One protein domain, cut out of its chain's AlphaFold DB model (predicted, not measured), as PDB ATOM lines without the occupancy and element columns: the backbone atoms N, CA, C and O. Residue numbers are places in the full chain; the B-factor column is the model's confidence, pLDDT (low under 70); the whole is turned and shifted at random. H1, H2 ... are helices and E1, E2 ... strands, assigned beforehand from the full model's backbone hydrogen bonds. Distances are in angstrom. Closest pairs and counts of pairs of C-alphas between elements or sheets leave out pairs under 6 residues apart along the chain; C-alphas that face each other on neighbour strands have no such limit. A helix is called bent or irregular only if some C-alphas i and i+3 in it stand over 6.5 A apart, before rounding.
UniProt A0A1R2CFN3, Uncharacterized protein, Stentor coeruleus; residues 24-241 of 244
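AT A GLANCE: This is residues 24 to 241 of the 244 residues of an uncharacterized protein of Stentor coeruleus (UniProt A0A1R2CFN3). A long rod of helices: H5 runs through most of its length, folds back with H4 as a helical hairpin at one end, and reaches a head of H2, H6, H7 and the small strand hairpin E1 E2 at the other. H1b and H3 lie side by side, opposite ways, and join the head to the middle of H5; residues 160 to 165, at the hairpin's tip, stand free. The printed part has 218 residues, with seven named helices and two named strands in the order H1 H2 E1 E2 H3 H4 H5 H6 H7; the sheet E1 - E2 is antiparallel and the class is mostly helix. The whole is loose, with a radius of gyration of the C-alphas of 23.8 A and spans of 79 by 31 by 27 A.

IN THESE COORDINATES: Strands E1, residues 92 to 94, and E2, residues 101 to 103, are short. H5, residues 164 to 209, is 65.2 A long, from C-alpha 164 at (90.759, 13.488, 8.910) to C-alpha 209 at (30.501, -11.001, 4.095). It has a kink of 26 degrees near residue 185 and is neither bent nor irregular, but only just: C-alphas 182 and 185 are 6.5 A apart. H4 is residues 140 to 159, 29.5 A. H3, residues 110 to 133, 34.0 A, is irregular, with C-alphas 127 and 130 7.1 A apart. H1, residues 24 to 57, was assigned as one helix by its hydrogen bonds but is bent, C-alphas 31 and 34 being 7.2 A apart; its arms are H1a, residues 24 to 31, with C-alpha 24 at (73.838, 24.935, -0.331), and H1b, residues 34 to 57, 34.8 A. H2 is residues 69 to 83, H6 residues 212 to 227, and H7 residues 233 to 240.

HOW THE PARTS SIT: In the hairpin E1 and E2, N 93 and O 102 are 2.8 A apart, within hydrogen-bond range. The closest C-alphas of E2 and H3, Ile 101 and Cys 120, are 7.3 A apart. H3 touches H1b, closest C-alphas Lys 118 and Leu 53 at 5.5 A, at a shallow tilt of 21 degrees, opposite ways. H5 touches H3 with residues 188 to 199 alone, Ser 195 and Val 126 having the closest C-alphas, 5.1 A. H4 and H5, a helical hairpin, touch at a shallow tilt of 16 degrees, closest C-alphas Thr 157 and Lys 167 at 6.1 A. H1a is close to H4 but not clearly touching, closest C-alphas Phe 25 and Ile 149 at 6.5 A. H2 touches H6, closest C-alphas Ala 82 and Gly 222 at 3.7 A, and H7, closest C-alphas Ile 79 and Pro 233 at 5.9 A. Every O i to N i+4 pair is within hydrogen-bond range in H1a, H1b, H2, H4, H6 and H7; in H3 18 of 20 are, in H5 38 of 42.

THE WHOLE: The C-alphas farthest apart, Lys 161 and Ala 227, are 78.7 A apart. The printed part has no cut, and the link H1 to H2 is long. Mean pLDDT of the printed part is 77.4; 57 residues are under 70, among them 60 to 67 and 134 to 150.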
ATOM      1  N   ASP A  24      74.810  25.327   0.696       61.69
ATOM      2  CA  ASP A  24      73.838  24.935  -0.331       61.69
ATOM      3  C   ASP A  24      73.153  23.588  -0.019       61.69
ATOM      4  O   ASP A  24      71.976  23.409  -0.318       61.69
ATOM      5  N   PHE A  25      73.866  22.637   0.597       62.88
ATOM      6  CA  PHE A  25      73.285  21.360   1.025       62.88
ATOM      7  C   PHE A  25      72.464  21.508   2.292       62.88
ATOM      8  O   PHE A  25      71.393  20.919   2.391       62.88
ATOM      9  N   ASP A  26      72.969  22.284   3.247       62.84
ATOM     10  CA  ASP A  26      72.291  22.515   4.517       62.84
ATOM     11  C   ASP A  26      70.965  23.267   4.274       62.84
ATOM     12  O   ASP A  26      69.927  22.864   4.799       62.84
ATOM     13  N   ASP A  27      70.968  24.278   3.395       71.38
ATOM     14  CA  ASP A  27      69.776  25.026   2.971       71.38
ATOM     15  C   ASP A  27      68.791  24.132   2.190       71.38
ATOM     16  O   ASP A  27      67.575  24.210   2.388       71.38
ATOM     17  N   TYR A  28      69.299  23.242   1.330       67.31
ATOM     18  CA  TYR A  28      68.471  22.291   0.587       67.31
ATOM     19  C   TYR A  28      67.870  21.198   1.480       67.31
ATOM     20  O   TYR A  28      66.699  20.856   1.355       67.31
ATOM     21  N   TYR A  29      68.633  20.654   2.420       67.38
ATOM     22  CA  TYR A  29      68.103  19.681   3.366       67.38
ATOM     23  C   TYR A  29      67.067  20.333   4.287       67.38
ATOM     24  O   TYR A  29      66.025  19.738   4.550       67.38
ATOM     25  N   ALA A  30      67.310  21.568   4.740       71.88
ATOM     26  CA  ALA A  30      66.360  22.321   5.556       71.88
ATOM     27  C   ALA A  30      65.014  22.547   4.844       71.88
ATOM     28  O   ALA A  30      63.974  22.550   5.504       71.88
ATOM     29  N   SER A  31      65.002  22.679   3.511       74.69
ATOM     30  CA  SER A  31      63.749  22.786   2.748       74.69
ATOM     31  C   SER A  31      62.952  21.473   2.720       74.69
ATOM     32  O   SER A  31      61.722  21.509   2.672       74.69
ATOM     33  N   LEU A  32      63.628  20.323   2.823       72.56
ATOM     34  CA  LEU A  32      63.020  18.987   2.829       72.56
ATOM     35  C   LEU A  32      62.749  18.435   4.236       72.56
ATOM     36  O   LEU A  32      61.963  17.498   4.385       72.56
ATOM     37  N   GLU A  33      63.378  18.994   5.272       75.31
ATOM     38  CA  GLU A  33      63.365  18.463   6.641       75.31
ATOM     39  C   GLU A  33      61.941  18.269   7.181       75.31
ATOM     40  O   GLU A  33      61.649  17.263   7.830       75.31
ATOM     41  N   ASN A  34      61.039  19.212   6.904       79.25
ATOM     42  CA  ASN A  34      59.661  19.123   7.372       79.25
ATOM     43  C   ASN A  34      58.912  17.955   6.705       79.25
ATOM     44  O   ASN A  34      58.284  17.151   7.393       79.25
ATOM     45  N   SER A  35      59.052  17.807   5.386       77.06
ATOM     46  CA  SER A  35      58.450  16.708   4.621       77.06
ATOM     47  C   SER A  35      58.983  15.348   5.073       77.06
ATOM     48  O   SER A  35      58.206  14.422   5.295       77.06
ATOM     49  N   ILE A  36      60.300  15.243   5.288       78.62
ATOM     50  CA  ILE A  36      60.950  14.036   5.820       78.62
ATOM     51  C   ILE A  36      60.359  13.668   7.185       78.62
ATOM     52  O   ILE A  36      59.917  12.536   7.376       78.62
ATOM     53  N   LYS A  37      60.283  14.630   8.115       81.94
ATOM     54  CA  LYS A  37      59.733  14.399   9.459       81.94
ATOM     55  C   LYS A  37      58.282  13.939   9.418       81.94
ATOM     56  O   LYS A  37      57.931  13.024  10.157       81.94
ATOM     57  N   ILE A  38      57.443  14.549   8.581       83.81
ATOM     58  CA  ILE A  38      56.030  14.168   8.464       83.81
ATOM     59  C   ILE A  38      55.910  12.730   7.949       83.81
ATOM     60  O   ILE A  38      55.181  11.934   8.541       83.81
ATOM     61  N   ILE A  39      56.656  12.378   6.899       81.81
ATOM     62  CA  ILE A  39      56.639  11.036   6.302       81.81
ATOM     63  C   ILE A  39      57.112   9.983   7.312       81.81
ATOM     64  O   ILE A  39      56.429   8.978   7.513       81.81
ATOM     65  N   GLU A  40      58.231  10.225   8.000       81.38
ATOM     66  CA  GLU A  40      58.738   9.313   9.033       81.38
ATOM     67  C   GLU A  40      57.747   9.157  10.194       81.38
ATOM     68  O   GLU A  40      57.500   8.039  10.651       81.38
ATOM     69  N   GLN A  41      57.130  10.253  10.645       86.62
ATOM     70  CA  GLN A  41      56.113  10.211  11.696       86.62
ATOM     71  C   GLN A  41      54.889   9.395  11.280       86.62
ATOM     72  O   GLN A  41      54.413   8.586  12.073       86.62
ATOM     73  N   GLN A  42      54.387   9.572  10.052       85.12
ATOM     74  CA  GLN A  42      53.242   8.793   9.576       85.12
ATOM     75  C   GLN A  42      53.583   7.307   9.453       85.12
ATOM     76  O   GLN A  42      52.777   6.470   9.855       85.12
ATOM     77  N   LYS A  43      54.786   6.969   8.979       82.56
ATOM     78  CA  LYS A  43      55.251   5.579   8.899       82.56
ATOM     79  C   LYS A  43      55.273   4.914  10.275       82.56
ATOM     80  O   LYS A  43      54.667   3.861  10.459       82.56
ATOM     81  N   VAL A  44      55.898   5.569  11.257       84.88
ATOM     82  CA  VAL A  44      55.950   5.078  12.642       84.88
ATOM     83  C   VAL A  44      54.547   4.936  13.232       84.88
ATOM     84  O   VAL A  44      54.263   3.942  13.896       84.88
ATOM     85  N   GLU A  45      53.652   5.891  12.976       86.00
ATOM     86  CA  GLU A  45      52.272   5.829  13.461       86.00
ATOM     87  C   GLU A  45      51.522   4.620  12.877       86.00
ATOM     88  O   GLU A  45      50.884   3.881  13.628       86.00
ATOM     89  N   ILE A  46      51.617   4.364  11.566       84.88
ATOM     90  CA  ILE A  46      50.999   3.184  10.932       84.88
ATOM     91  C   ILE A  46      51.552   1.892  11.547       84.88
ATOM     92  O   ILE A  46      50.773   1.013  11.932       84.88
ATOM     93  N   ASP A  47      52.876   1.788  11.679       83.12
ATOM     94  CA  ASP A  47      53.549   0.611  12.235       83.12
ATOM     95  C   ASP A  47      53.106   0.354  13.682       83.12
ATOM     96  O   ASP A  47      52.751  -0.772  14.047       83.12
ATOM     97  N   MET A  48      53.043   1.404  14.506       86.81
ATOM     98  CA  MET A  48      52.575   1.319  15.889       86.81
ATOM     99  C   MET A  48      51.114   0.871  15.978       86.81
ATOM    100  O   MET A  48      50.801  -0.058  16.724       86.81
ATOM    101  N   ARG A  49      50.207   1.483  15.206       87.44
ATOM    102  CA  ARG A  49      48.773   1.134  15.230       87.44
ATOM    103  C   ARG A  49      48.523  -0.291  14.756       87.44
ATOM    104  O   ARG A  49      47.693  -0.995  15.336       87.44
ATOM    105  N   THR A  50      49.264  -0.725  13.743       84.19
ATOM    106  CA  THR A  50      49.239  -2.112  13.272       84.19
ATOM    107  C   THR A  50      49.721  -3.049  14.383       84.19
ATOM    108  O   THR A  50      49.053  -4.041  14.682       84.19
ATOM    109  N   THR A  51      50.811  -2.688  15.073       84.25
ATOM    110  CA  THR A  51      51.412  -3.457  16.183       84.25
ATOM    111  C   THR A  51      50.423  -3.659  17.313       84.25
ATOM    112  O   THR A  51      50.142  -4.792  17.715       84.25
ATOM    113  N   ASP A  52      49.807  -2.574  17.763       86.12
ATOM    114  CA  ASP A  52      48.818  -2.601  18.831       86.12
ATOM    115  C   ASP A  52      47.608  -3.477  18.489       86.12
ATOM    116  O   ASP A  52      47.103  -4.205  19.360       86.12
ATOM    117  N   LEU A  53      47.140  -3.424  17.237       88.50
ATOM    118  CA  LEU A  53      46.027  -4.239  16.761       88.50
ATOM    119  C   LEU A  53      46.386  -5.729  16.788       88.50
ATOM    120  O   LEU A  53      45.661  -6.511  17.408       88.50
ATOM    121  N   ILE A  54      47.512  -6.131  16.196       84.25
ATOM    122  CA  ILE A  54      47.913  -7.546  16.135       84.25
ATOM    123  C   ILE A  54      48.160  -8.127  17.532       84.25
ATOM    124  O   ILE A  54      47.670  -9.220  17.845       84.25
ATOM    125  N   ILE A  55      48.834  -7.377  18.409       84.31
ATOM    126  CA  ILE A  55      49.040  -7.783  19.805       84.31
ATOM    127  C   ILE A  55      47.694  -7.963  20.509       84.31
ATOM    128  O   ILE A  55      47.521  -8.920  21.267       84.31
ATOM    129  N   SER A  56      46.714  -7.085  20.265       86.19
ATOM    130  CA  SER A  56      45.385  -7.200  20.881       86.19
ATOM    131  C   SER A  56      44.600  -8.425  20.397       86.19
ATOM    132  O   SER A  56      43.907  -9.063  21.194       86.19
ATOM    133  N   LEU A  57      44.782  -8.807  19.130       84.62
ATOM    134  CA  LEU A  57      44.213 -10.016  18.535       84.62
ATOM    135  C   LEU A  57      44.920 -11.295  19.006       84.62
ATOM    136  O   LEU A  57      44.347 -12.374  18.907       84.62
ATOM    137  N   GLY A  58      46.140 -11.199  19.548       79.06
ATOM    138  CA  GLY A  58      46.949 -12.373  19.896       79.06
ATOM    139  C   GLY A  58      47.457 -13.127  18.669       79.06
ATOM    140  O   GLY A  58      47.740 -14.320  18.761       79.06
ATOM    141  N   ALA A  59      47.559 -12.419  17.545       71.56
ATOM    142  CA  ALA A  59      47.988 -12.909  16.243       71.56
ATOM    143  C   ALA A  59      49.471 -12.576  15.978       71.56
ATOM    144  O   ALA A  59      49.870 -12.378  14.839       71.56
ATOM    145  N   GLU A  60      50.292 -12.494  17.029       69.75
ATOM    146  CA  GLU A  60      51.691 -12.025  16.973       69.75
ATOM    147  C   GLU A  60      52.561 -12.845  15.996       69.75
ATOM    148  O   GLU A  60      53.455 -12.294  15.368       69.75
ATOM    149  N   ASN A  61      52.237 -14.125  15.779       59.41
ATOM    150  CA  ASN A  61      52.935 -14.986  14.815       59.41
ATOM    151  C   ASN A  61      52.406 -14.873  13.369       59.41
ATOM    152  O   ASN A  61      53.004 -15.447  12.469       59.41
ATOM    153  N   LEU A  62      51.291 -14.167  13.136       53.56
ATOM    154  CA  LEU A  62      50.777 -13.817  11.799       53.56
ATOM    155  C   LEU A  62      51.328 -12.467  11.310       53.56
ATOM    156  O   LEU A  62      50.949 -11.985  10.242       53.56
ATOM    157  N   TRP A  63      52.227 -11.859  12.088       54.28
ATOM    158  CA  TRP A  63      53.051 -10.736  11.665       54.28
ATOM    159  C   TRP A  63      54.134 -11.226  10.700       54.28
ATOM    160  O   TRP A  63      55.316 -11.292  11.033       54.28
ATOM    161  N   GLU A  64      53.743 -11.589   9.487       49.88
ATOM    162  CA  GLU A  64      54.674 -11.472   8.370       49.88
ATOM    163  C   GLU A  64      54.642 -10.032   7.846       49.88
ATOM    164  O   GLU A  64      53.729  -9.267   8.151       49.88
ATOM    165  N   ILE A  65      55.665  -9.659   7.074       44.31
ATOM    166  CA  ILE A  65      55.996  -8.297   6.602       44.31
ATOM    167  C   ILE A  65      54.808  -7.560   5.929       44.31
ATOM    168  O   ILE A  65      54.858  -6.348   5.744       44.31
ATOM    169  N   SER A  66      53.717  -8.261   5.614       53.09
ATOM    170  CA  SER A  66      52.432  -7.692   5.212       53.09
ATOM    171  C   SER A  66      51.289  -8.590   5.714       53.09
ATOM    172  O   SER A  66      50.963  -9.563   5.028       53.09
ATOM    173  N   PRO A  67      50.660  -8.316   6.873       62.47
ATOM    174  CA  PRO A  67      49.546  -9.131   7.334       62.47
ATOM    175  C   PRO A  67      48.354  -9.002   6.376       62.47
ATOM    176  O   PRO A  67      48.068  -7.925   5.850       62.47
ATOM    177  N   ASP A  68      47.656 -10.112   6.149       74.69
ATOM    178  CA  ASP A  68      46.474 -10.146   5.289       74.69
ATOM    179  C   ASP A  68      45.324  -9.367   5.953       74.69
ATOM    180  O   ASP A  68      44.740  -9.790   6.957       74.69
ATOM    181  N   SER A  69      45.010  -8.196   5.402       76.56
ATOM    182  CA  SER A  69      43.963  -7.312   5.913       76.56
ATOM    183  C   SER A  69      42.585  -7.975   5.904       76.56
ATOM    184  O   SER A  69      41.784  -7.753   6.815       76.56
ATOM    185  N   GLU A  70      42.322  -8.848   4.929       78.94
ATOM    186  CA  GLU A  70      41.079  -9.598   4.832       78.94
ATOM    187  C   GLU A  70      40.973 -10.605   5.976       78.94
ATOM    188  O   GLU A  70      39.911 -10.756   6.593       78.94
ATOM    189  N   LEU A  71      42.092 -11.233   6.329       81.25
ATOM    190  CA  LEU A  71      42.176 -12.124   7.476       81.25
ATOM    191  C   LEU A  71      41.925 -11.381   8.795       81.25
ATOM    192  O   LEU A  71      41.128 -11.851   9.611       81.25
ATOM    193  N   ILE A  72      42.542 -10.209   8.982       84.38
ATOM    194  CA  ILE A  72      42.346  -9.363  10.173       84.38
ATOM    195  C   ILE A  72      40.867  -8.990  10.332       84.38
ATOM    196  O   ILE A  72      40.301  -9.145  11.418       84.38
ATOM    197  N   VAL A  73      40.213  -8.544   9.255       85.81
ATOM    198  CA  VAL A  73      38.787  -8.176   9.289       85.81
ATOM    199  C   VAL A  73      37.921  -9.385   9.654       85.81
ATOM    200  O   VAL A  73      37.060  -9.287  10.533       85.81
ATOM    201  N   LYS A  74      38.179 -10.554   9.055       84.19
ATOM    202  CA  LYS A  74      37.463 -11.799   9.387       84.19
ATOM    203  C   LYS A  74      37.641 -12.201  10.855       84.19
ATOM    204  O   LYS A  74      36.675 -12.644  11.480       84.19
ATOM    205  N   MET A  75      38.837 -12.029  11.422       87.00
ATOM    206  CA  MET A  75      39.099 -12.287  12.844       87.00
ATOM    207  C   MET A  75      38.281 -11.366  13.748       87.00
ATOM    208  O   MET A  75      37.611 -11.846  14.665       87.00
ATOM    209  N   ILE A  76      38.285 -10.059  13.473       88.94
ATOM    210  CA  ILE A  76      37.517  -9.067  14.243       88.94
ATOM    211  C   ILE A  76      36.025  -9.413  14.225       88.94
ATOM    212  O   ILE A  76      35.360  -9.370  15.260       88.94
ATOM    213  N   LEU A  77      35.498  -9.823  13.074       85.62
ATOM    214  CA  LEU A  77      34.086 -10.175  12.942       85.62
ATOM    215  C   LEU A  77      33.722 -11.479  13.647       85.62
ATOM    216  O   LEU A  77      32.657 -11.558  14.256       85.62
ATOM    217  N   ALA A  78      34.610 -12.472  13.659       85.44
ATOM    218  CA  ALA A  78      34.414 -13.667  14.477       85.44
ATOM    219  C   ALA A  78      34.408 -13.339  15.980       85.44
ATOM    220  O   ALA A  78      33.584 -13.880  16.717       85.44
ATOM    221  N   ILE A  79      35.265 -12.416  16.431       88.00
ATOM    222  CA  ILE A  79      35.272 -11.926  17.818       88.00
ATOM    223  C   ILE A  79      33.947 -11.229  18.158       88.00
ATOM    224  O   ILE A  79      33.367 -11.481  19.217       88.00
ATOM    225  N   LEU A  80      33.443 -10.377  17.262       86.75
ATOM    226  CA  LEU A  80      32.159  -9.694  17.438       86.75
ATOM    227  C   LEU A  80      30.988 -10.679  17.467       86.75
ATOM    228  O   LEU A  80      30.151 -10.606  18.365       86.75
ATOM    229  N   SER A  81      30.972 -11.641  16.543       83.81
ATOM    230  CA  SER A  81      29.970 -12.708  16.482       83.81
ATOM    231  C   SER A  81      29.965 -13.534  17.772       83.81
ATOM    232  O   SER A  81      28.912 -13.751  18.366       83.81
ATOM    233  N   ALA A  82      31.139 -13.915  18.286       84.25
ATOM    234  CA  ALA A  82      31.262 -14.625  19.559       84.25
ATOM    235  C   ALA A  82      30.729 -13.800  20.744       84.25
ATOM    236  O   ALA A  82      29.983 -14.323  21.572       84.25
ATOM    237  N   SER A  83      31.035 -12.497  20.792       83.75
ATOM    238  CA  SER A  83      30.488 -11.587  21.812       83.75
ATOM    239  C   SER A  83      28.957 -11.512  21.762       83.75
ATOM    240  O   SER A  83      28.319 -11.365  22.802       83.75
ATOM    241  N   GLY A  84      28.371 -11.643  20.571       79.12
ATOM    242  CA  GLY A  84      26.926 -11.659  20.330       79.12
ATOM    243  C   GLY A  84      26.268 -13.024  20.429       79.12
ATOM    244  O   GLY A  84      25.095 -13.147  20.092       79.12
ATOM    245  N   LYS A  85      27.004 -14.063  20.851       79.56
ATOM    246  CA  LYS A  85      26.539 -15.462  20.844       79.56
ATOM    247  C   LYS A  85      26.037 -15.914  19.462       79.56
ATOM    248  O   LYS A  85      25.045 -16.628  19.358       79.56
ATOM    249  N   GLY A  86      26.720 -15.473  18.410       70.88
ATOM    250  CA  GLY A  86      26.374 -15.713  17.011       70.88
ATOM    251  C   GLY A  86      25.588 -14.575  16.358       70.88
ATOM    252  O   GLY A  86      25.524 -14.528  15.131       70.88
ATOM    253  N   ASP A  87      25.014 -13.643  17.120       78.31
ATOM    254  CA  ASP A  87      24.278 -12.515  16.547       78.31
ATOM    255  C   ASP A  87      25.161 -11.267  16.438       78.31
ATOM    256  O   ASP A  87      25.357 -10.524  17.399       78.31
ATOM    257  N   LEU A  88      25.692 -11.037  15.239       77.69
ATOM    258  CA  LEU A  88      26.529  -9.877  14.945       77.69
ATOM    259  C   LEU A  88      25.736  -8.554  14.986       77.69
ATOM    260  O   LEU A  88      26.281  -7.534  15.411       77.69
ATOM    261  N   GLN A  89      24.460  -8.568  14.580       76.31
ATOM    262  CA  GLN A  89      23.637  -7.357  14.445       76.31
ATOM    263  C   GLN A  89      23.289  -6.744  15.804       76.31
ATOM    264  O   GLN A  89      23.121  -5.535  15.911       76.31
ATOM    265  N   ASN A  90      23.262  -7.553  16.865       75.12
ATOM    266  CA  ASN A  90      23.056  -7.069  18.235       75.12
ATOM    267  C   ASN A  90      24.315  -6.449  18.873       75.12
ATOM    268  O   ASN A  90      24.257  -5.899  19.981       75.12
ATOM    269  N   VAL A  91      25.466  -6.552  18.210       80.56
ATOM    270  CA  VAL A  91      26.777  -6.198  18.772       80.56
ATOM    271  C   VAL A  91      27.431  -5.054  18.015       80.56
ATOM    272  O   VAL A  91      28.073  -4.200  18.632       80.56
ATOM    273  N   ALA A  92      27.276  -5.017  16.695       83.62
ATOM    274  CA  ALA A  92      27.889  -4.003  15.859       83.62
ATOM    275  C   ALA A  92      27.048  -3.691  14.619       83.62
ATOM    276  O   ALA A  92      26.487  -4.581  13.984       83.62
ATOM    277  N   ASN A  93      27.056  -2.419  14.233       83.94
ATOM    278  CA  ASN A  93      26.627  -1.970  12.919       83.94
ATOM    279  C   ASN A  93      27.842  -1.954  11.991       83.94
ATOM    280  O   ASN A  93      28.848  -1.306  12.293       83.94
ATOM    281  N   LEU A  94      27.744  -2.670  10.874       83.31
ATOM    282  CA  LEU A  94      28.779  -2.700   9.846       83.31
ATOM    283  C   LEU A  94      28.479  -1.658   8.764       83.31
ATOM    284  O   LEU A  94      27.319  -1.449   8.409       83.31
ATOM    285  N   SER A  95      29.521  -1.027   8.229       81.69
ATOM    286  CA  SER A  95      29.438  -0.044   7.147       81.69
ATOM    287  C   SER A  95      30.524  -0.298   6.100       81.69
ATOM    288  O   SER A  95      31.641  -0.687   6.432       81.69
ATOM    289  N   GLU A  96      30.220  -0.012   4.832       78.56
ATOM    290  CA  GLU A  96      31.213   0.026   3.743       78.56
ATOM    291  C   GLU A  96      32.046   1.330   3.752       78.56
ATOM    292  O   GLU A  96      32.969   1.521   2.960       78.56
ATOM    293  N   SER A  97      31.752   2.256   4.663       77.31
ATOM    294  CA  SER A  97      32.505   3.495   4.865       77.31
ATOM    295  C   SER A  97      33.048   3.597   6.289       77.31
ATOM    296  O   SER A  97      32.472   3.040   7.228       77.31
ATOM    297  N   ALA A  98      34.162   4.323   6.451       73.75
ATOM    298  CA  ALA A  98      34.753   4.590   7.758       73.75
ATOM    299  C   ALA A  98      33.691   5.175   8.714       73.75
ATOM    300  O   ALA A  98      32.912   6.036   8.293       73.75
ATOM    301  N   PRO A  99      33.613   4.703   9.975       76.06
ATOM    302  CA  PRO A  99      34.598   3.889  10.703       76.06
ATOM    303  C   PRO A  99      34.507   2.360  10.491       76.06
ATOM    304  O   PRO A  99      35.155   1.617  11.227       76.06
ATOM    305  N   TYR A 100      33.738   1.884   9.504       84.00
ATOM    306  CA  TYR A 100      33.498   0.479   9.120       84.00
ATOM    307  C   TYR A 100      32.763  -0.389  10.147       84.00
ATOM    308  O   TYR A 100      31.903  -1.187   9.782       84.00
ATOM    309  N   ILE A 101      33.075  -0.237  11.433       86.50
ATOM    310  CA  ILE A 101      32.456  -0.965  12.538       86.50
ATOM    311  C   ILE A 101      32.053   0.048  13.604       86.50
ATOM    312  O   ILE A 101      32.885   0.793  14.116       86.50
ATOM    313  N   VAL A 102      30.776   0.046  13.978       86.31
ATOM    314  CA  VAL A 102      30.256   0.843  15.094       86.31
ATOM    315  C   VAL A 102      29.657  -0.099  16.125       86.31
ATOM    316  O   VAL A 102      28.664  -0.770  15.853       86.31
ATOM    317  N   LEU A 103      30.251  -0.159  17.316       85.75
ATOM    318  CA  LEU A 103      29.759  -1.033  18.381       85.75
ATOM    319  C   LEU A 103      28.457  -0.513  18.981       85.75
ATOM    320  O   LEU A 103      28.315   0.679  19.259       85.75
ATOM    321  N   ILE A 104      27.537  -1.435  19.254       83.06
ATOM    322  CA  ILE A 104      26.313  -1.145  19.990       83.06
ATOM    323  C   ILE A 104      26.654  -1.145  21.495       83.06
ATOM    324  O   ILE A 104      27.241  -2.105  22.005       83.06
ATOM    325  N   PRO A 105      26.339  -0.068  22.240       66.31
ATOM    326  CA  PRO A 105      26.652   0.015  23.663       66.31
ATOM    327  C   PRO A 105      25.976  -1.099  24.479       66.31
ATOM    328  O   PRO A 105      24.821  -1.435  24.237       66.31
ATOM    329  N   LYS A 106      26.664  -1.585  25.525       66.88
ATOM    330  CA  LYS A 106      26.209  -2.586  26.523       66.88
ATOM    331  C   LYS A 106      26.205  -4.064  26.096       66.88
ATOM    332  O   LYS A 106      26.022  -4.904  26.973       66.88
ATOM    333  N   SER A 107      26.456  -4.405  24.831       65.81
ATOM    334  CA  SER A 107      26.495  -5.805  24.354       65.81
ATOM    335  C   SER A 107      27.910  -6.386  24.181       65.81
ATOM    336  O   SER A 107      28.058  -7.554  23.824       65.81
ATOM    337  N   THR A 108      28.961  -5.608  24.466       73.50
ATOM    338  CA  THR A 108      30.366  -5.985  24.225       73.50
ATOM    339  C   THR A 108      31.238  -5.916  25.476       73.50
ATOM    340  O   THR A 108      31.079  -5.046  26.333       73.50
ATOM    341  N   SER A 109      32.205  -6.835  25.582       82.38
ATOM    342  CA  SER A 109      33.220  -6.776  26.638       82.38
ATOM    343  C   SER A 109      34.229  -5.650  26.376       82.38
ATOM    344  O   SER A 109      34.509  -5.299  25.228       82.38
ATOM    345  N   LYS A 110      34.853  -5.122  27.440       86.06
ATOM    346  CA  LYS A 110      35.885  -4.072  27.332       86.06
ATOM    347  C   LYS A 110      37.038  -4.469  26.398       86.06
ATOM    348  O   LYS A 110      37.547  -3.626  25.674       86.06
ATOM    349  N   LYS A 111      37.421  -5.753  26.389       87.12
ATOM    350  CA  LYS A 111      38.491  -6.280  25.526       87.12
ATOM    351  C   LYS A 111      38.099  -6.256  24.047       87.12
ATOM    352  O   LYS A 111      38.917  -5.898  23.211       87.12
ATOM    353  N   VAL A 112      36.853  -6.614  23.725       87.44
ATOM    354  CA  VAL A 112      36.335  -6.554  22.346       87.44
ATOM    355  C   VAL A 112      36.252  -5.102  21.878       87.44
ATOM    356  O   VAL A 112      36.702  -4.788  20.780       87.44
ATOM    357  N   ALA A 113      35.764  -4.207  22.742       88.06
ATOM    358  CA  ALA A 113      35.730  -2.778  22.453       88.06
ATOM    359  C   ALA A 113      37.127  -2.194  22.181       88.06
ATOM    360  O   ALA A 113      37.284  -1.380  21.275       88.06
ATOM    361  N   GLU A 114      38.148  -2.641  22.916       90.75
ATOM    362  CA  GLU A 114      39.536  -2.223  22.702       90.75
ATOM    363  C   GLU A 114      40.083  -2.670  21.336       90.75
ATOM    364  O   GLU A 114      40.675  -1.859  20.627       90.75
ATOM    365  N   VAL A 115      39.857  -3.929  20.940       90.62
ATOM    366  CA  VAL A 115      40.298  -4.460  19.633       90.62
ATOM    367  C   VAL A 115      39.655  -3.683  18.483       90.62
ATOM    368  O   VAL A 115      40.343  -3.254  17.559       90.62
ATOM    369  N   VAL A 116      38.340  -3.457  18.553       89.44
ATOM    370  CA  VAL A 116      37.616  -2.690  17.528       89.44
ATOM    371  C   VAL A 116      38.089  -1.240  17.503       89.44
ATOM    372  O   VAL A 116      38.310  -0.693  16.429       89.44
ATOM    373  N   GLY A 117      38.317  -0.627  18.668       89.88
ATOM    374  CA  GLY A 117      38.867   0.724  18.757       89.88
ATOM    375  C   GLY A 117      40.242   0.848  18.094       89.88
ATOM    376  O   GLY A 117      40.481   1.803  17.358       89.88
ATOM    377  N   LYS A 118      41.127  -0.139  18.289       91.00
ATOM    378  CA  LYS A 118      42.439  -0.206  17.623       91.00
ATOM    379  C   LYS A 118      42.307  -0.342  16.107       91.00
ATOM    380  O   LYS A 118      42.994   0.367  15.378       91.00
ATOM    381  N   PHE A 119      41.386  -1.181  15.636       90.56
ATOM    382  CA  PHE A 119      41.089  -1.319  14.211       90.56
ATOM    383  C   PHE A 119      40.575  -0.010  13.597       90.56
ATOM    384  O   PHE A 119      41.127   0.458  12.605       90.56
ATOM    385  N   CYS A 120      39.578   0.632  14.213       89.06
ATOM    386  CA  CYS A 120      39.067   1.920  13.743       89.06
ATOM    387  C   CYS A 120      40.156   3.003  13.766       89.06
ATOM    388  O   CYS A 120      40.232   3.804  12.841       89.06
ATOM    389  N   SER A 121      41.030   3.008  14.780       89.62
ATOM    390  CA  SER A 121      42.166   3.933  14.842       89.62
ATOM    391  C   SER A 121      43.134   3.731  13.678       89.62
ATOM    392  O   SER A 121      43.543   4.720  13.080       89.62
ATOM    393  N   LEU A 122      43.487   2.485  13.342       89.50
ATOM    394  CA  LEU A 122      44.337   2.178  12.188       89.50
ATOM    395  C   LEU A 122      43.679   2.644  10.882       89.50
ATOM    396  O   LEU A 122      44.315   3.331  10.088       89.50
ATOM    397  N   MET A 123      42.399   2.319  10.683       88.56
ATOM    398  CA  MET A 123      41.674   2.697   9.468       88.56
ATOM    399  C   MET A 123      41.535   4.210   9.307       88.56
ATOM    400  O   MET A 123      41.678   4.709   8.196       88.56
ATOM    401  N   ASN A 124      41.296   4.948  10.394       88.69
ATOM    402  CA  ASN A 124      41.267   6.409  10.357       88.69
ATOM    403  C   ASN A 124      42.645   6.971   9.995       88.69
ATOM    404  O   ASN A 124      42.741   7.769   9.072       88.69
ATOM    405  N   THR A 125      43.719   6.487  10.633       88.56
ATOM    406  CA  THR A 125      45.085   6.898  10.280       88.56
ATOM    407  C   THR A 125      45.353   6.691   8.793       88.56
ATOM    408  O   THR A 125      45.827   7.617   8.148       88.56
ATOM    409  N   VAL A 126      45.009   5.519   8.249       87.44
ATOM    410  CA  VAL A 126      45.243   5.166   6.841       87.44
ATOM    411  C   VAL A 126      44.374   5.975   5.868       87.44
ATOM    412  O   VAL A 126      44.859   6.352   4.802       87.44
ATOM    413  N   ASN A 127      43.123   6.272   6.223       87.38
ATOM    414  CA  ASN A 127      42.233   7.112   5.413       87.38
ATOM    415  C   ASN A 127      42.669   8.585   5.393       87.38
ATOM    416  O   ASN A 127      42.521   9.236   4.365       87.38
ATOM    417  N   ASP A 128      43.246   9.083   6.489       88.38
ATOM    418  CA  ASP A 128      43.714  10.471   6.608       88.38
ATOM    419  C   ASP A 128      45.123  10.676   6.007       88.38
ATOM    420  O   ASP A 128      45.596  11.810   5.899       88.38
ATOM    421  N   LEU A 129      45.832   9.597   5.634       85.00
ATOM    422  CA  LEU A 129      47.190   9.667   5.073       85.00
ATOM    423  C   LEU A 129      47.310  10.586   3.853       85.00
ATOM    424  O   LEU A 129      48.263  11.363   3.832       85.00
ATOM    425  N   PRO A 130      46.413  10.538   2.848       84.25
ATOM    426  CA  PRO A 130      46.556  11.368   1.662       84.25
ATOM    427  C   PRO A 130      46.557  12.845   2.040       84.25
ATOM    428  O   PRO A 130      47.463  13.561   1.642       84.25
ATOM    429  N   GLU A 131      45.624  13.283   2.889       85.56
ATOM    430  CA  GLU A 131      45.538  14.677   3.338       85.56
ATOM    431  C   GLU A 131      46.800  15.128   4.083       85.56
ATOM    432  O   GLU A 131      47.283  16.237   3.869       85.56
ATOM    433  N   LYS A 132      47.385  14.253   4.910       82.44
ATOM    434  CA  LYS A 132      48.630  14.545   5.643       82.44
ATOM    435  C   LYS A 132      49.879  14.554   4.756       82.44
ATOM    436  O   LYS A 132      50.896  15.110   5.164       82.44
ATOM    437  N   LEU A 133      49.817  13.930   3.580       79.69
ATOM    438  CA  LEU A 133      50.938  13.783   2.647       79.69
ATOM    439  C   LEU A 133      50.816  14.667   1.392       79.69
ATOM    440  O   LEU A 133      51.784  14.749   0.639       79.69
ATOM    441  N   VAL A 134      49.682  15.349   1.174       69.75
ATOM    442  CA  VAL A 134      49.407  16.205  -0.007       69.75
ATOM    443  C   VAL A 134      50.492  17.265  -0.238       69.75
ATOM    444  O   VAL A 134      50.869  17.498  -1.384       69.75
ATOM    445  N   ASP A 135      51.050  17.832   0.833       65.75
ATOM    446  CA  ASP A 135      52.107  18.853   0.763       65.75
ATOM    447  C   ASP A 135      53.527  18.279   0.948       65.75
ATOM    448  O   ASP A 135      54.512  19.016   0.968       65.75
ATOM    449  N   CYS A 136      53.658  16.956   1.080       64.75
ATOM    450  CA  CYS A 136      54.928  16.255   1.283       64.75
ATOM    451  C   CYS A 136      55.415  15.629  -0.031       64.75
ATOM    452  O   CYS A 136      55.593  14.412  -0.134       64.75
ATOM    453  N   SER A 137      55.611  16.448  -1.065       60.50
ATOM    454  CA  SER A 137      56.171  15.984  -2.334       60.50
ATOM    455  C   SER A 137      57.696  16.092  -2.314       60.50
ATOM    456  O   SER A 137      58.264  17.175  -2.245       60.50
ATOM    457  N   ILE A 138      58.369  14.941  -2.367       63.19
ATOM    458  CA  ILE A 138      59.782  14.862  -2.747       63.19
ATOM    459  C   ILE A 138      59.805  14.277  -4.156       63.19
ATOM    460  O   ILE A 138      59.392  13.136  -4.376       63.19
ATOM    461  N   SER A 139      60.206  15.095  -5.120       66.31
ATOM    462  CA  SER A 139      60.213  14.762  -6.540       66.31
ATOM    463  C   SER A 139      61.436  13.922  -6.927       66.31
ATOM    464  O   SER A 139      62.421  13.818  -6.198       66.31
ATOM    465  N   GLN A 140      61.408  13.328  -8.122       65.75
ATOM    466  CA  GLN A 140      62.584  12.646  -8.672       65.75
ATOM    467  C   GLN A 140      63.751  13.621  -8.922       65.75
ATOM    468  O   GLN A 140      64.915  13.227  -8.835       65.75
ATOM    469  N   ASP A 141      63.448  14.892  -9.191       66.00
ATOM    470  CA  ASP A 141      64.451  15.944  -9.350       66.00
ATOM    471  C   ASP A 141      65.159  16.237  -8.023       66.00
ATOM    472  O   ASP A 141      66.376  16.438  -8.012       66.00
ATOM    473  N   ASP A 142      64.442  16.131  -6.902       67.00
ATOM    474  CA  ASP A 142      65.015  16.295  -5.567       67.00
ATOM    475  C   ASP A 142      66.011  15.170  -5.219       67.00
ATOM    476  O   ASP A 142      67.060  15.403  -4.602       67.00
ATOM    477  N   ILE A 143      65.724  13.946  -5.678       66.38
ATOM    478  CA  ILE A 143      66.634  12.797  -5.569       66.38
ATOM    479  C   ILE A 143      67.902  13.065  -6.384       66.38
ATOM    480  O   ILE A 143      69.006  12.989  -5.843       66.38
ATOM    481  N   ASN A 144      67.755  13.437  -7.659       67.94
ATOM    482  CA  ASN A 144      68.878  13.707  -8.562       67.94
ATOM    483  C   ASN A 144      69.766  14.855  -8.048       67.94
ATOM    484  O   ASN A 144      70.997  14.782  -8.109       67.94
ATOM    485  N   TYR A 145      69.152  15.902  -7.496       67.25
ATOM    486  CA  TYR A 145      69.861  17.036  -6.916       67.25
ATOM    487  C   TYR A 145      70.634  16.641  -5.649       67.25
ATOM    488  O   TYR A 145      71.789  17.044  -5.487       67.25
ATOM    489  N   SER A 146      70.078  15.759  -4.808       66.62
ATOM    490  CA  SER A 146      70.799  15.210  -3.649       66.62
ATOM    491  C   SER A 146      72.062  14.429  -4.050       66.62
ATOM    492  O   SER A 146      73.098  14.535  -3.388       66.62
ATOM    493  N   GLU A 147      72.027  13.698  -5.171       68.00
ATOM    494  CA  GLU A 147      73.193  12.972  -5.689       68.00
ATOM    495  C   GLU A 147      74.271  13.922  -6.206       68.00
ATOM    496  O   GLU A 147      75.462  13.729  -5.945       68.00
ATOM    497  N   HIS A 148      73.848  14.969  -6.916       69.25
ATOM    498  CA  HIS A 148      74.738  16.002  -7.423       69.25
ATOM    499  C   HIS A 148      75.438  16.745  -6.275       69.25
ATOM    500  O   HIS A 148      76.655  16.950  -6.315       69.25
ATOM    501  N   ILE A 149      74.704  17.086  -5.213       66.44
ATOM    502  CA  ILE A 149      75.293  17.734  -4.042       66.44
ATOM    503  C   ILE A 149      76.255  16.792  -3.298       66.44
ATOM    504  O   ILE A 149      77.358  17.213  -2.953       66.44
ATOM    505  N   GLN A 150      75.931  15.504  -3.136       65.50
ATOM    506  CA  GLN A 150      76.840  14.527  -2.516       65.50
ATOM    507  C   GLN A 150      78.193  14.451  -3.240       65.50
ATOM    508  O   GLN A 150      79.250  14.423  -2.598       65.50
ATOM    509  N   GLN A 151      78.179  14.406  -4.576       71.19
ATOM    510  CA  GLN A 151      79.406  14.364  -5.371       71.19
ATOM    511  C   GLN A 151      80.249  15.628  -5.177       71.19
ATOM    512  O   GLN A 151      81.477  15.542  -5.137       71.19
ATOM    513  N   ASN A 152      79.600  16.783  -5.022       67.69
ATOM    514  CA  ASN A 152      80.276  18.051  -4.783       67.69
ATOM    515  C   ASN A 152      80.864  18.120  -3.370       67.69
ATOM    516  O   ASN A 152      82.063  18.370  -3.247       67.69
ATOM    517  N   ILE A 153      80.098  17.758  -2.338       65.12
ATOM    518  CA  ILE A 153      80.583  17.727  -0.952       65.12
ATOM    519  C   ILE A 153      81.735  16.748  -0.785       65.12
ATOM    520  O   ILE A 153      82.728  17.066  -0.135       65.12
ATOM    521  N   THR A 154      81.650  15.563  -1.390       64.62
ATOM    522  CA  THR A 154      82.728  14.568  -1.305       64.62
ATOM    523  C   THR A 154      84.026  15.136  -1.880       64.62
ATOM    524  O   THR A 154      85.076  15.025  -1.248       64.62
ATOM    525  N   LYS A 155      83.955  15.819  -3.032       68.75
ATOM    526  CA  LYS A 155      85.108  16.489  -3.653       68.75
ATOM    527  C   LYS A 155      85.644  17.629  -2.778       68.75
ATOM    528  O   LYS A 155      86.830  17.639  -2.465       68.75
ATOM    529  N   ARG A 156      84.784  18.536  -2.296       65.06
ATOM    530  CA  ARG A 156      85.214  19.671  -1.455       65.06
ATOM    531  C   ARG A 156      85.751  19.235  -0.088       65.06
ATOM    532  O   ARG A 156      86.693  19.836   0.424       65.06
ATOM    533  N   THR A 157      85.206  18.169   0.497       62.72
ATOM    534  CA  THR A 157      85.659  17.616   1.787       62.72
ATOM    535  C   THR A 157      87.063  17.024   1.671       62.72
ATOM    536  O   THR A 157      87.887  17.235   2.569       62.72
ATOM    537  N   ILE A 158      87.375  16.354   0.555       65.81
ATOM    538  CA  ILE A 158      88.728  15.862   0.246       65.81
ATOM    539  C   ILE A 158      89.724  17.033   0.225       65.81
ATOM    540  O   ILE A 158      90.737  16.970   0.931       65.81
ATOM    541  N   ASP A 159      89.373  18.127  -0.456       65.00
ATOM    542  CA  ASP A 159      90.223  19.314  -0.650       65.00
ATOM    543  C   ASP A 159      90.295  20.257   0.571       65.00
ATOM    544  O   ASP A 159      91.120  21.173   0.628       65.00
ATOM    545  N   SER A 160      89.442  20.047   1.577       65.25
ATOM    546  CA  SER A 160      89.354  20.916   2.754       65.25
ATOM    547  C   SER A 160      90.554  20.782   3.706       65.25
ATOM    548  O   SER A 160      91.237  19.757   3.764       65.25
ATOM    549  N   LYS A 161      90.800  21.814   4.524       68.56
ATOM    550  CA  LYS A 161      91.884  21.831   5.529       68.56
ATOM    551  C   LYS A 161      91.500  21.186   6.874       68.56
ATOM    552  O   LYS A 161      92.268  21.288   7.827       68.56
ATOM    553  N   TYR A 162      90.323  20.562   6.969       65.88
ATOM    554  CA  TYR A 162      89.831  19.937   8.201       65.88
ATOM    555  C   TYR A 162      90.635  18.694   8.601       65.88
ATOM    556  O   TYR A 162      91.360  18.109   7.790       65.88
ATOM    557  N   THR A 163      90.502  18.270   9.861       70.50
ATOM    558  CA  THR A 163      91.148  17.040  10.327       70.50
ATOM    559  C   THR A 163      90.519  15.819   9.652       70.50
ATOM    560  O   THR A 163      89.350  15.834   9.273       70.50
ATOM    561  N   MET A 164      91.278  14.726   9.514       69.19
ATOM    562  CA  MET A 164      90.759  13.488   8.910       69.19
ATOM    563  C   MET A 164      89.522  12.952   9.650       69.19
ATOM    564  O   MET A 164      88.630  12.387   9.027       69.19
ATOM    565  N   LYS A 165      89.450  13.158  10.971       67.94
ATOM    566  CA  LYS A 165      88.300  12.765  11.787       67.94
ATOM    567  C   LYS A 165      87.042  13.539  11.378       67.94
ATOM    568  O   LYS A 165      86.027  12.913  11.095       67.94
ATOM    569  N   ASP A 166      87.141  14.861  11.273       63.00
ATOM    570  CA  ASP A 166      86.006  15.721  10.910       63.00
ATOM    571  C   ASP A 166      85.559  15.466   9.460       63.00
ATOM    572  O   ASP A 166      84.367  15.414   9.172       63.00
ATOM    573  N   LYS A 167      86.512  15.210   8.551       65.81
ATOM    574  CA  LYS A 167      86.221  14.816   7.161       65.81
ATOM    575  C   LYS A 167      85.420  13.513   7.083       65.81
ATOM    576  O   LYS A 167      84.470  13.422   6.311       65.81
ATOM    577  N   LEU A 168      85.801  12.498   7.865       68.00
ATOM    578  CA  LEU A 168      85.088  11.217   7.910       68.00
ATOM    579  C   LEU A 168      83.680  11.368   8.499       68.00
ATOM    580  O   LEU A 168      82.748  10.727   8.019       68.00
ATOM    581  N   GLU A 169      83.526  12.216   9.513       70.12
ATOM    582  CA  GLU A 169      82.237  12.494  10.145       70.12
ATOM    583  C   GLU A 169      81.287  13.237   9.191       70.12
ATOM    584  O   GLU A 169      80.146  12.809   9.022       70.12
ATOM    585  N   ALA A 170      81.782  14.236   8.456       65.62
ATOM    586  CA  ALA A 170      81.014  14.937   7.426       65.62
ATOM    587  C   ALA A 170      80.541  13.991   6.307       65.62
ATOM    588  O   ALA A 170      79.358  13.960   5.976       65.62
ATOM    589  N   VAL A 171      81.432  13.147   5.766       69.69
ATOM    590  CA  VAL A 171      81.064  12.153   4.738       69.69
ATOM    591  C   VAL A 171      80.010  11.171   5.260       69.69
ATOM    592  O   VAL A 171      79.092  10.801   4.527       69.69
ATOM    593  N   LYS A 172      80.116  10.752   6.525       72.19
ATOM    594  CA  LYS A 172      79.136   9.860   7.150       72.19
ATOM    595  C   LYS A 172      77.752  10.515   7.227       72.19
ATOM    596  O   LYS A 172      76.788   9.896   6.782       72.19
ATOM    597  N   ILE A 173      77.672  11.754   7.712       69.50
ATOM    598  CA  ILE A 173      76.416  12.515   7.825       69.50
ATOM    599  C   ILE A 173      75.769  12.702   6.449       69.50
ATOM    600  O   ILE A 173      74.582  12.440   6.281       69.50
ATOM    601  N   VAL A 174      76.549  13.079   5.432       68.75
ATOM    602  CA  VAL A 174      76.041  13.249   4.059       68.75
ATOM    603  C   VAL A 174      75.465  11.946   3.509       68.75
ATOM    604  O   VAL A 174      74.404  11.951   2.889       68.75
ATOM    605  N   ASN A 175      76.140  10.819   3.746       73.19
ATOM    606  CA  ASN A 175      75.654   9.513   3.306       73.19
ATOM    607  C   ASN A 175      74.365   9.098   4.032       73.19
ATOM    608  O   ASN A 175      73.469   8.537   3.399       73.19
ATOM    609  N   GLU A 176      74.252   9.376   5.333       73.44
ATOM    610  CA  GLU A 176      73.031   9.134   6.112       73.44
ATOM    611  C   GLU A 176      71.872  10.009   5.613       73.44
ATOM    612  O   GLU A 176      70.804   9.487   5.295       73.44
ATOM    613  N   ASN A 177      72.109  11.306   5.419       68.12
ATOM    614  CA  ASN A 177      71.118  12.245   4.896       68.12
ATOM    615  C   ASN A 177      70.662  11.872   3.482       68.12
ATOM    616  O   ASN A 177      69.463  11.871   3.206       68.12
ATOM    617  N   LYS A 178      71.588  11.477   2.598       70.56
ATOM    618  CA  LYS A 178      71.245  10.960   1.266       70.56
ATOM    619  C   LYS A 178      70.378   9.712   1.363       70.56
ATOM    620  O   LYS A 178      69.405   9.579   0.627       70.56
ATOM    621  N   LYS A 179      70.728   8.778   2.251       73.31
ATOM    622  CA  LYS A 179      69.932   7.565   2.443       73.31
ATOM    623  C   LYS A 179      68.498   7.928   2.831       73.31
ATOM    624  O   LYS A 179      67.578   7.354   2.259       73.31
ATOM    625  N   ILE A 180      68.310   8.890   3.733       70.75
ATOM    626  CA  ILE A 180      66.985   9.383   4.131       70.75
ATOM    627  C   ILE A 180      66.259  10.005   2.928       70.75
ATOM    628  O   ILE A 180      65.182   9.531   2.576       70.75
ATOM    629  N   ILE A 181      66.880  10.964   2.230       68.56
ATOM    630  CA  ILE A 181      66.293  11.630   1.050       68.56
ATOM    631  C   ILE A 181      65.886  10.621  -0.033       68.56
ATOM    632  O   ILE A 181      64.849  10.782  -0.661       68.56
ATOM    633  N   ASN A 182      66.654   9.548  -0.224       71.56
ATOM    634  CA  ASN A 182      66.332   8.512  -1.205       71.56
ATOM    635  C   ASN A 182      65.223   7.551  -0.743       71.56
ATOM    636  O   ASN A 182      64.553   6.944  -1.577       71.56
ATOM    637  N   THR A 183      65.046   7.364   0.569       72.50
ATOM    638  CA  THR A 183      64.091   6.386   1.124       72.50
ATOM    639  C   THR A 183      62.709   7.004   1.339       72.50
ATOM    640  O   THR A 183      61.701   6.362   1.068       72.50
ATOM    641  N   VAL A 184      62.652   8.268   1.748       73.19
ATOM    642  CA  VAL A 184      61.417   9.001   2.073       73.19
ATOM    643  C   VAL A 184      60.410   9.082   0.903       73.19
ATOM    644  O   VAL A 184      59.230   8.818   1.136       73.19
ATOM    645  N   PRO A 185      60.807   9.343  -0.360       73.44
ATOM    646  CA  PRO A 185      59.893   9.300  -1.507       73.44
ATOM    647  C   PRO A 185      59.305   7.906  -1.723       73.44
ATOM    648  O   PRO A 185      58.115   7.757  -2.002       73.44
ATOM    649  N   ARG A 186      60.136   6.867  -1.566       76.00
ATOM    650  CA  ARG A 186      59.700   5.476  -1.678       76.00
ATOM    651  C   ARG A 186      58.688   5.139  -0.583       76.00
ATOM    652  O   ARG A 186      57.635   4.598  -0.904       76.00
ATOM    653  N   ASP A 187      58.986   5.496   0.664       78.88
ATOM    654  CA  ASP A 187      58.090   5.301   1.806       78.88
ATOM    655  C   ASP A 187      56.760   6.047   1.598       78.88
ATOM    656  O   ASP A 187      55.695   5.487   1.839       78.88
ATOM    657  N   CYS A 188      56.795   7.278   1.078       78.06
ATOM    658  CA  CYS A 188      55.596   8.054   0.756       78.06
ATOM    659  C   CYS A 188      54.719   7.351  -0.295       78.06
ATOM    660  O   CYS A 188      53.517   7.174  -0.091       78.06
ATOM    661  N   VAL A 189      55.317   6.864  -1.390       78.69
ATOM    662  CA  VAL A 189      54.596   6.098  -2.422       78.69
ATOM    663  C   VAL A 189      54.020   4.796  -1.858       78.69
ATOM    664  O   VAL A 189      52.892   4.431  -2.190       78.69
ATOM    665  N   GLU A 190      54.774   4.078  -1.025       79.38
ATOM    666  CA  GLU A 190      54.300   2.859  -0.364       79.38
ATOM    667  C   GLU A 190      53.121   3.159   0.582       79.38
ATOM    668  O   GLU A 190      52.099   2.477   0.507       79.38
ATOM    669  N   MET A 191      53.185   4.228   1.380       82.19
ATOM    670  CA  MET A 191      52.089   4.651   2.263       82.19
ATOM    671  C   MET A 191      50.837   5.094   1.502       82.19
ATOM    672  O   MET A 191      49.729   4.723   1.888       82.19
ATOM    673  N   LEU A 192      50.982   5.829   0.396       82.50
ATOM    674  CA  LEU A 192      49.842   6.204  -0.447       82.50
ATOM    675  C   LEU A 192      49.181   4.974  -1.085       82.50
ATOM    676  O   LEU A 192      47.956   4.907  -1.160       82.50
ATOM    677  N   LYS A 193      49.967   3.960  -1.473       81.44
ATOM    678  CA  LYS A 193      49.427   2.665  -1.925       81.44
ATOM    679  C   LYS A 193      48.695   1.922  -0.811       81.44
ATOM    680  O   LYS A 193      47.672   1.295  -1.072       81.44
ATOM    681  N   ILE A 194      49.197   1.964   0.424       81.44
ATOM    682  CA  ILE A 194      48.494   1.387   1.581       81.44
ATOM    683  C   ILE A 194      47.160   2.114   1.789       81.44
ATOM    684  O   ILE A 194      46.131   1.457   1.944       81.44
ATOM    685  N   SER A 195      47.168   3.448   1.711       84.38
ATOM    686  CA  SER A 195      45.975   4.290   1.829       84.38
ATOM    687  C   SER A 195      44.921   4.009   0.760       84.38
ATOM    688  O   SER A 195      43.735   4.009   1.070       84.38
ATOM    689  N   SER A 196      45.314   3.683  -0.473       83.81
ATOM    690  CA  SER A 196      44.348   3.261  -1.493       83.81
ATOM    691  C   SER A 196      43.869   1.821  -1.291       83.81
ATOM    692  O   SER A 196      42.682   1.535  -1.405       83.81
ATOM    693  N   ASN A 197      44.780   0.894  -0.986       84.38
ATOM    694  CA  ASN A 197      44.484  -0.537  -1.053       84.38
ATOM    695  C   ASN A 197      43.752  -1.062   0.184       84.38
ATOM    696  O   ASN A 197      42.819  -1.854   0.053       84.38
ATOM    697  N   LEU A 198      44.183  -0.662   1.383       84.31
ATOM    698  CA  LEU A 198      43.675  -1.232   2.629       84.31
ATOM    699  C   LEU A 198      42.184  -0.902   2.848       84.31
ATOM    700  O   LEU A 198      41.412  -1.831   3.097       84.31
ATOM    701  N   PRO A 199      41.720   0.355   2.682       85.25
ATOM    702  CA  PRO A 199      40.294   0.688   2.734       85.25
ATOM    703  C   PRO A 199      39.444  -0.110   1.747       85.25
ATOM    704  O   PRO A 199      38.362  -0.577   2.107       85.25
ATOM    705  N   ASP A 200      39.928  -0.304   0.521       85.19
ATOM    706  CA  ASP A 200      39.194  -1.025  -0.519       85.19
ATOM    707  C   ASP A 200      39.140  -2.536  -0.259       85.19
ATOM    708  O   ASP A 200      38.098  -3.158  -0.473       85.19
ATOM    709  N   GLN A 201      40.210  -3.127   0.278       84.25
ATOM    710  CA  GLN A 201      40.202  -4.517   0.745       84.25
ATOM    711  C   GLN A 201      39.186  -4.706   1.872       84.25
ATOM    712  O   GLN A 201      38.353  -5.607   1.812       84.25
ATOM    713  N   VAL A 202      39.183  -3.808   2.859       85.38
ATOM    714  CA  VAL A 202      38.222  -3.835   3.967       85.38
ATOM    715  C   VAL A 202      36.782  -3.737   3.445       85.38
ATOM    716  O   VAL A 202      35.939  -4.557   3.812       85.38
ATOM    717  N   ARG A 203      36.498  -2.800   2.527       84.81
ATOM    718  CA  ARG A 203      35.186  -2.671   1.860       84.81
ATOM    719  C   ARG A 203      34.766  -3.948   1.153       84.81
ATOM    720  O   ARG A 203      33.629  -4.393   1.303       84.81
ATOM    721  N   LYS A 204      35.684  -4.531   0.385       83.88
ATOM    722  CA  LYS A 204      35.444  -5.768  -0.352       83.88
ATOM    723  C   LYS A 204      35.054  -6.894   0.602       83.88
ATOM    724  O   LYS A 204      34.069  -7.573   0.339       83.88
ATOM    725  N   VAL A 205      35.748  -7.031   1.730       82.56
ATOM    726  CA  VAL A 205      35.423  -8.044   2.740       82.56
ATOM    727  C   VAL A 205      34.053  -7.799   3.354       82.56
ATOM    728  O   VAL A 205      33.258  -8.727   3.415       82.56
ATOM    729  N   PHE A 206      33.714  -6.568   3.745       81.69
ATOM    730  CA  PHE A 206      32.369  -6.278   4.258       81.69
ATOM    731  C   PHE A 206      31.269  -6.604   3.241       81.69
ATOM    732  O   PHE A 206      30.245  -7.185   3.603       81.69
ATOM    733  N   LYS A 207      31.514  -6.318   1.960       80.19
ATOM    734  CA  LYS A 207      30.598  -6.658   0.872       80.19
ATOM    735  C   LYS A 207      30.480  -8.166   0.651       80.19
ATOM    736  O   LYS A 207      29.372  -8.674   0.527       80.19
ATOM    737  N   GLU A 208      31.585  -8.903   0.623       77.56
ATOM    738  CA  GLU A 208      31.581 -10.368   0.487       77.56
ATOM    739  C   GLU A 208      30.927 -11.054   1.686       77.56
ATOM    740  O   GLU A 208      30.207 -12.041   1.536       77.56
ATOM    741  N   LEU A 209      31.121 -10.501   2.879       71.00
ATOM    742  CA  LEU A 209      30.501 -11.001   4.095       71.00
ATOM    743  C   LEU A 209      29.006 -10.713   4.148       71.00
ATOM    744  O   LEU A 209      28.312 -11.432   4.843       71.00
ATOM    745  N   SER A 210      28.473  -9.758   3.385       66.50
ATOM    746  CA  SER A 210      27.017  -9.608   3.246       66.50
ATOM    747  C   SER A 210      26.346 -10.804   2.541       66.50
ATOM    748  O   SER A 210      25.122 -10.939   2.564       66.50
ATOM    749  N   ILE A 211      27.130 -11.709   1.939       71.12
ATOM    750  CA  ILE A 211      26.634 -12.899   1.247       71.12
ATOM    751  C   ILE A 211      26.371 -14.022   2.269       71.12
ATOM    752  O   ILE A 211      27.247 -14.426   3.036       71.12
ATOM    753  N   SER A 212      25.154 -14.579   2.228       64.00
ATOM    754  CA  SER A 212      24.604 -15.564   3.180       64.00
ATOM    755  C   SER A 212      25.556 -16.672   3.683       64.00
ATOM    756  O   SER A 212      25.612 -16.863   4.898       64.00
ATOM    757  N   PRO A 213      26.319 -17.406   2.843       70.38
ATOM    758  CA  PRO A 213      27.150 -18.510   3.328       70.38
ATOM    759  C   PRO A 213      28.310 -18.047   4.222       70.38
ATOM    760  O   PRO A 213      28.716 -18.769   5.128       70.38
ATOM    761  N   TYR A 214      28.836 -16.836   4.023       70.25
ATOM    762  CA  TYR A 214      29.917 -16.316   4.862       70.25
ATOM    763  C   TYR A 214      29.416 -15.827   6.223       70.25
ATOM    764  O   TYR A 214      30.069 -16.082   7.239       70.25
ATOM    765  N   MET A 215      28.239 -15.189   6.262       71.50
ATOM    766  CA  MET A 215      27.569 -14.866   7.527       71.50
ATOM    767  C   MET A 215      27.287 -16.120   8.337       71.50
ATOM    768  O   MET A 215      27.501 -16.122   9.546       71.50
ATOM    769  N   GLU A 216      26.852 -17.196   7.682       75.06
ATOM    770  CA  GLU A 216      26.581 -18.466   8.347       75.06
ATOM    771  C   GLU A 216      27.850 -19.063   8.973       75.06
ATOM    772  O   GLU A 216      27.825 -19.485  10.126       75.06
ATOM    773  N   ILE A 217      28.993 -19.013   8.280       79.31
ATOM    774  CA  ILE A 217      30.281 -19.461   8.837       79.31
ATOM    775  C   ILE A 217      30.687 -18.612  10.050       79.31
ATOM    776  O   ILE A 217      31.107 -19.154  11.075       79.31
ATOM    777  N   LEU A 218      30.573 -17.282   9.968       78.12
ATOM    778  CA  LEU A 218      30.875 -16.395  11.098       78.12
ATOM    779  C   LEU A 218      29.913 -16.611  12.271       78.12
ATOM    780  O   LEU A 218      30.332 -16.543  13.428       78.12
ATOM    781  N   HIS A 219      28.647 -16.904  11.983       80.88
ATOM    782  CA  HIS A 219      27.644 -17.271  12.973       80.88
ATOM    783  C   HIS A 219      28.026 -18.581  13.667       80.88
ATOM    784  O   HIS A 219      28.145 -18.607  14.888       80.88
ATOM    785  N   GLN A 220      28.322 -19.640  12.905       83.50
ATOM    786  CA  GLN A 220      28.748 -20.939  13.435       83.50
ATOM    787  C   GLN A 220      29.989 -20.809  14.328       83.50
ATOM    788  O   GLN A 220      30.010 -21.345  15.436       83.50
ATOM    789  N   ARG A 221      30.995 -20.037  13.897       84.50
ATOM    790  CA  ARG A 221      32.190 -19.748  14.707       84.50
ATOM    791  C   ARG A 221      31.846 -18.970  15.977       84.50
ATOM    792  O   ARG A 221      32.341 -19.303  17.052       84.50
ATOM    793  N   GLY A 222      30.973 -17.969  15.882       82.75
ATOM    794  CA  GLY A 222      30.509 -17.203  17.038       82.75
ATOM    795  C   GLY A 222      29.783 -18.070  18.068       82.75
ATOM    796  O   GLY A 222      30.107 -18.016  19.254       82.75
ATOM    797  N   VAL A 223      28.861 -18.923  17.615       85.25
ATOM    798  CA  VAL A 223      28.128 -19.876  18.464       85.25
ATOM    799  C   VAL A 223      29.082 -20.887  19.096       85.25
ATOM    800  O   VAL A 223      28.991 -21.138  20.295       85.25
ATOM    801  N   GLN A 224      30.030 -21.430  18.327       88.56
ATOM    802  CA  GLN A 224      31.014 -22.378  18.843       88.56
ATOM    803  C   GLN A 224      31.898 -21.750  19.930       88.56
ATOM    804  O   GLN A 224      32.065 -22.339  20.996       88.56
ATOM    805  N   ALA A 225      32.431 -20.547  19.702       86.69
ATOM    806  CA  ALA A 225      33.229 -19.846  20.707       86.69
ATOM    807  C   ALA A 225      32.427 -19.536  21.974       86.69
ATOM    808  O   ALA A 225      32.941 -19.701  23.081       86.69
ATOM    809  N   ALA A 226      31.164 -19.128  21.820       83.25
ATOM    810  CA  ALA A 226      30.275 -18.884  22.948       83.25
ATOM    811  C   ALA A 226      29.982 -20.171  23.739       83.25
ATOM    812  O   ALA A 226      30.009 -20.145  24.967       83.25
ATOM    813  N   ALA A 227      29.752 -21.299  23.058       86.31
ATOM    814  CA  ALA A 227      29.531 -22.599  23.691       86.31
ATOM    815  C   ALA A 227      30.766 -23.091  24.468       86.31
ATOM    816  O   ALA A 227      30.634 -23.686  25.535       86.31
ATOM    817  N   GLU A 228      31.966 -22.796  23.964       88.00
ATOM    818  CA  GLU A 228      33.246 -23.104  24.614       88.00
ATOM    819  C   GLU A 228      33.649 -22.066  25.689       88.00
ATOM    820  O   GLU A 228      34.715 -22.184  26.288       88.00
ATOM    821  N   ASN A 229      32.801 -21.067  25.977       85.06
ATOM    822  CA  ASN A 229      33.061 -19.965  26.916       85.06
ATOM    823  C   ASN A 229      34.344 -19.166  26.611       85.06
ATOM    824  O   ASN A 229      34.993 -18.645  27.522       85.06
ATOM    825  N   LEU A 230      34.704 -19.031  25.331       86.00
ATOM    826  CA  LEU A 230      35.833 -18.200  24.918       86.00
ATOM    827  C   LEU A 230      35.452 -16.725  25.064       86.00
ATOM    828  O   LEU A 230      34.536 -16.236  24.403       86.00
ATOM    829  N   THR A 231      36.155 -16.003  25.939       80.19
ATOM    830  CA  THR A 231      35.825 -14.600  26.262       80.19
ATOM    831  C   THR A 231      36.903 -13.614  25.832       80.19
ATOM    832  O   THR A 231      36.628 -12.416  25.705       80.19
ATOM    833  N   ALA A 232      38.134 -14.080  25.603       87.12
ATOM    834  CA  ALA A 232      39.223 -13.230  25.153       87.12
ATOM    835  C   ALA A 232      39.373 -13.270  23.619       87.12
ATOM    836  O   ALA A 232      39.431 -14.361  23.048       87.12
ATOM    837  N   PRO A 233      39.560 -12.111  22.953       87.94
ATOM    838  CA  PRO A 233      39.884 -12.047  21.525       87.94
ATOM    839  C   PRO A 233      41.002 -13.012  21.104       87.94
ATOM    840  O   PRO A 233      40.843 -13.753  20.140       87.94
ATOM    841  N   LYS A 234      42.080 -13.087  21.899       87.56
ATOM    842  CA  LYS A 234      43.218 -13.989  21.657       87.56
ATOM    843  C   LYS A 234      42.829 -15.469  21.599       87.56
ATOM    844  O   LYS A 234      43.371 -16.215  20.795       87.56
ATOM    845  N   GLU A 235      41.924 -15.909  22.468       87.12
ATOM    846  CA  GLU A 235      41.499 -17.314  22.542       87.12
ATOM    847  C   GLU A 235      40.630 -17.685  21.340       87.12
ATOM    848  O   GLU A 235      40.825 -18.736  20.731       87.12
ATOM    849  N   ILE A 236      39.727 -16.778  20.957       86.69
ATOM    850  CA  ILE A 236      38.859 -16.920  19.784       86.69
ATOM    851  C   ILE A 236      39.709 -17.008  18.509       86.69
ATOM    852  O   ILE A 236      39.505 -17.906  17.691       86.69
ATOM    853  N   VAL A 237      40.697 -16.120  18.355       85.00
ATOM    854  CA  VAL A 237      41.611 -16.138  17.203       85.00
ATOM    855  C   VAL A 237      42.399 -17.443  17.157       85.00
ATOM    856  O   VAL A 237      42.365 -18.120  16.136       85.00
ATOM    857  N   LYS A 238      43.023 -17.864  18.267       84.44
ATOM    858  CA  LYS A 238      43.782 -19.129  18.326       84.44
ATOM    859  C   LYS A 238      42.951 -20.357  17.954       84.44
ATOM    860  O   LYS A 238      43.496 -21.311  17.410       84.44
ATOM    861  N   LYS A 239      41.650 -20.350  18.256       85.69
ATOM    862  CA  LYS A 239      40.748 -21.463  17.943       85.69
ATOM    863  C   LYS A 239      40.469 -21.587  16.446       85.69
ATOM    864  O   LYS A 239      40.500 -22.694  15.916       85.69
ATOM    865  N   PHE A 240      40.148 -20.477  15.786       82.62
ATOM    866  CA  PHE A 240      39.684 -20.488  14.390       82.62
ATOM    867  C   PHE A 240      40.779 -20.197  13.366       82.62
ATOM    868  O   PHE A 240      40.606 -20.499  12.187       82.62
ATOM    869  N   TRP A 241      41.895 -19.636  13.822       81.12
ATOM    870  CA  TRP A 241      43.105 -19.384  13.054       81.12
ATOM    871  C   TRP A 241      44.309 -19.902  13.847       81.12
ATOM    872  O   TRP A 241      45.099 -19.104  14.361       81.12
TER     873      TRP A 241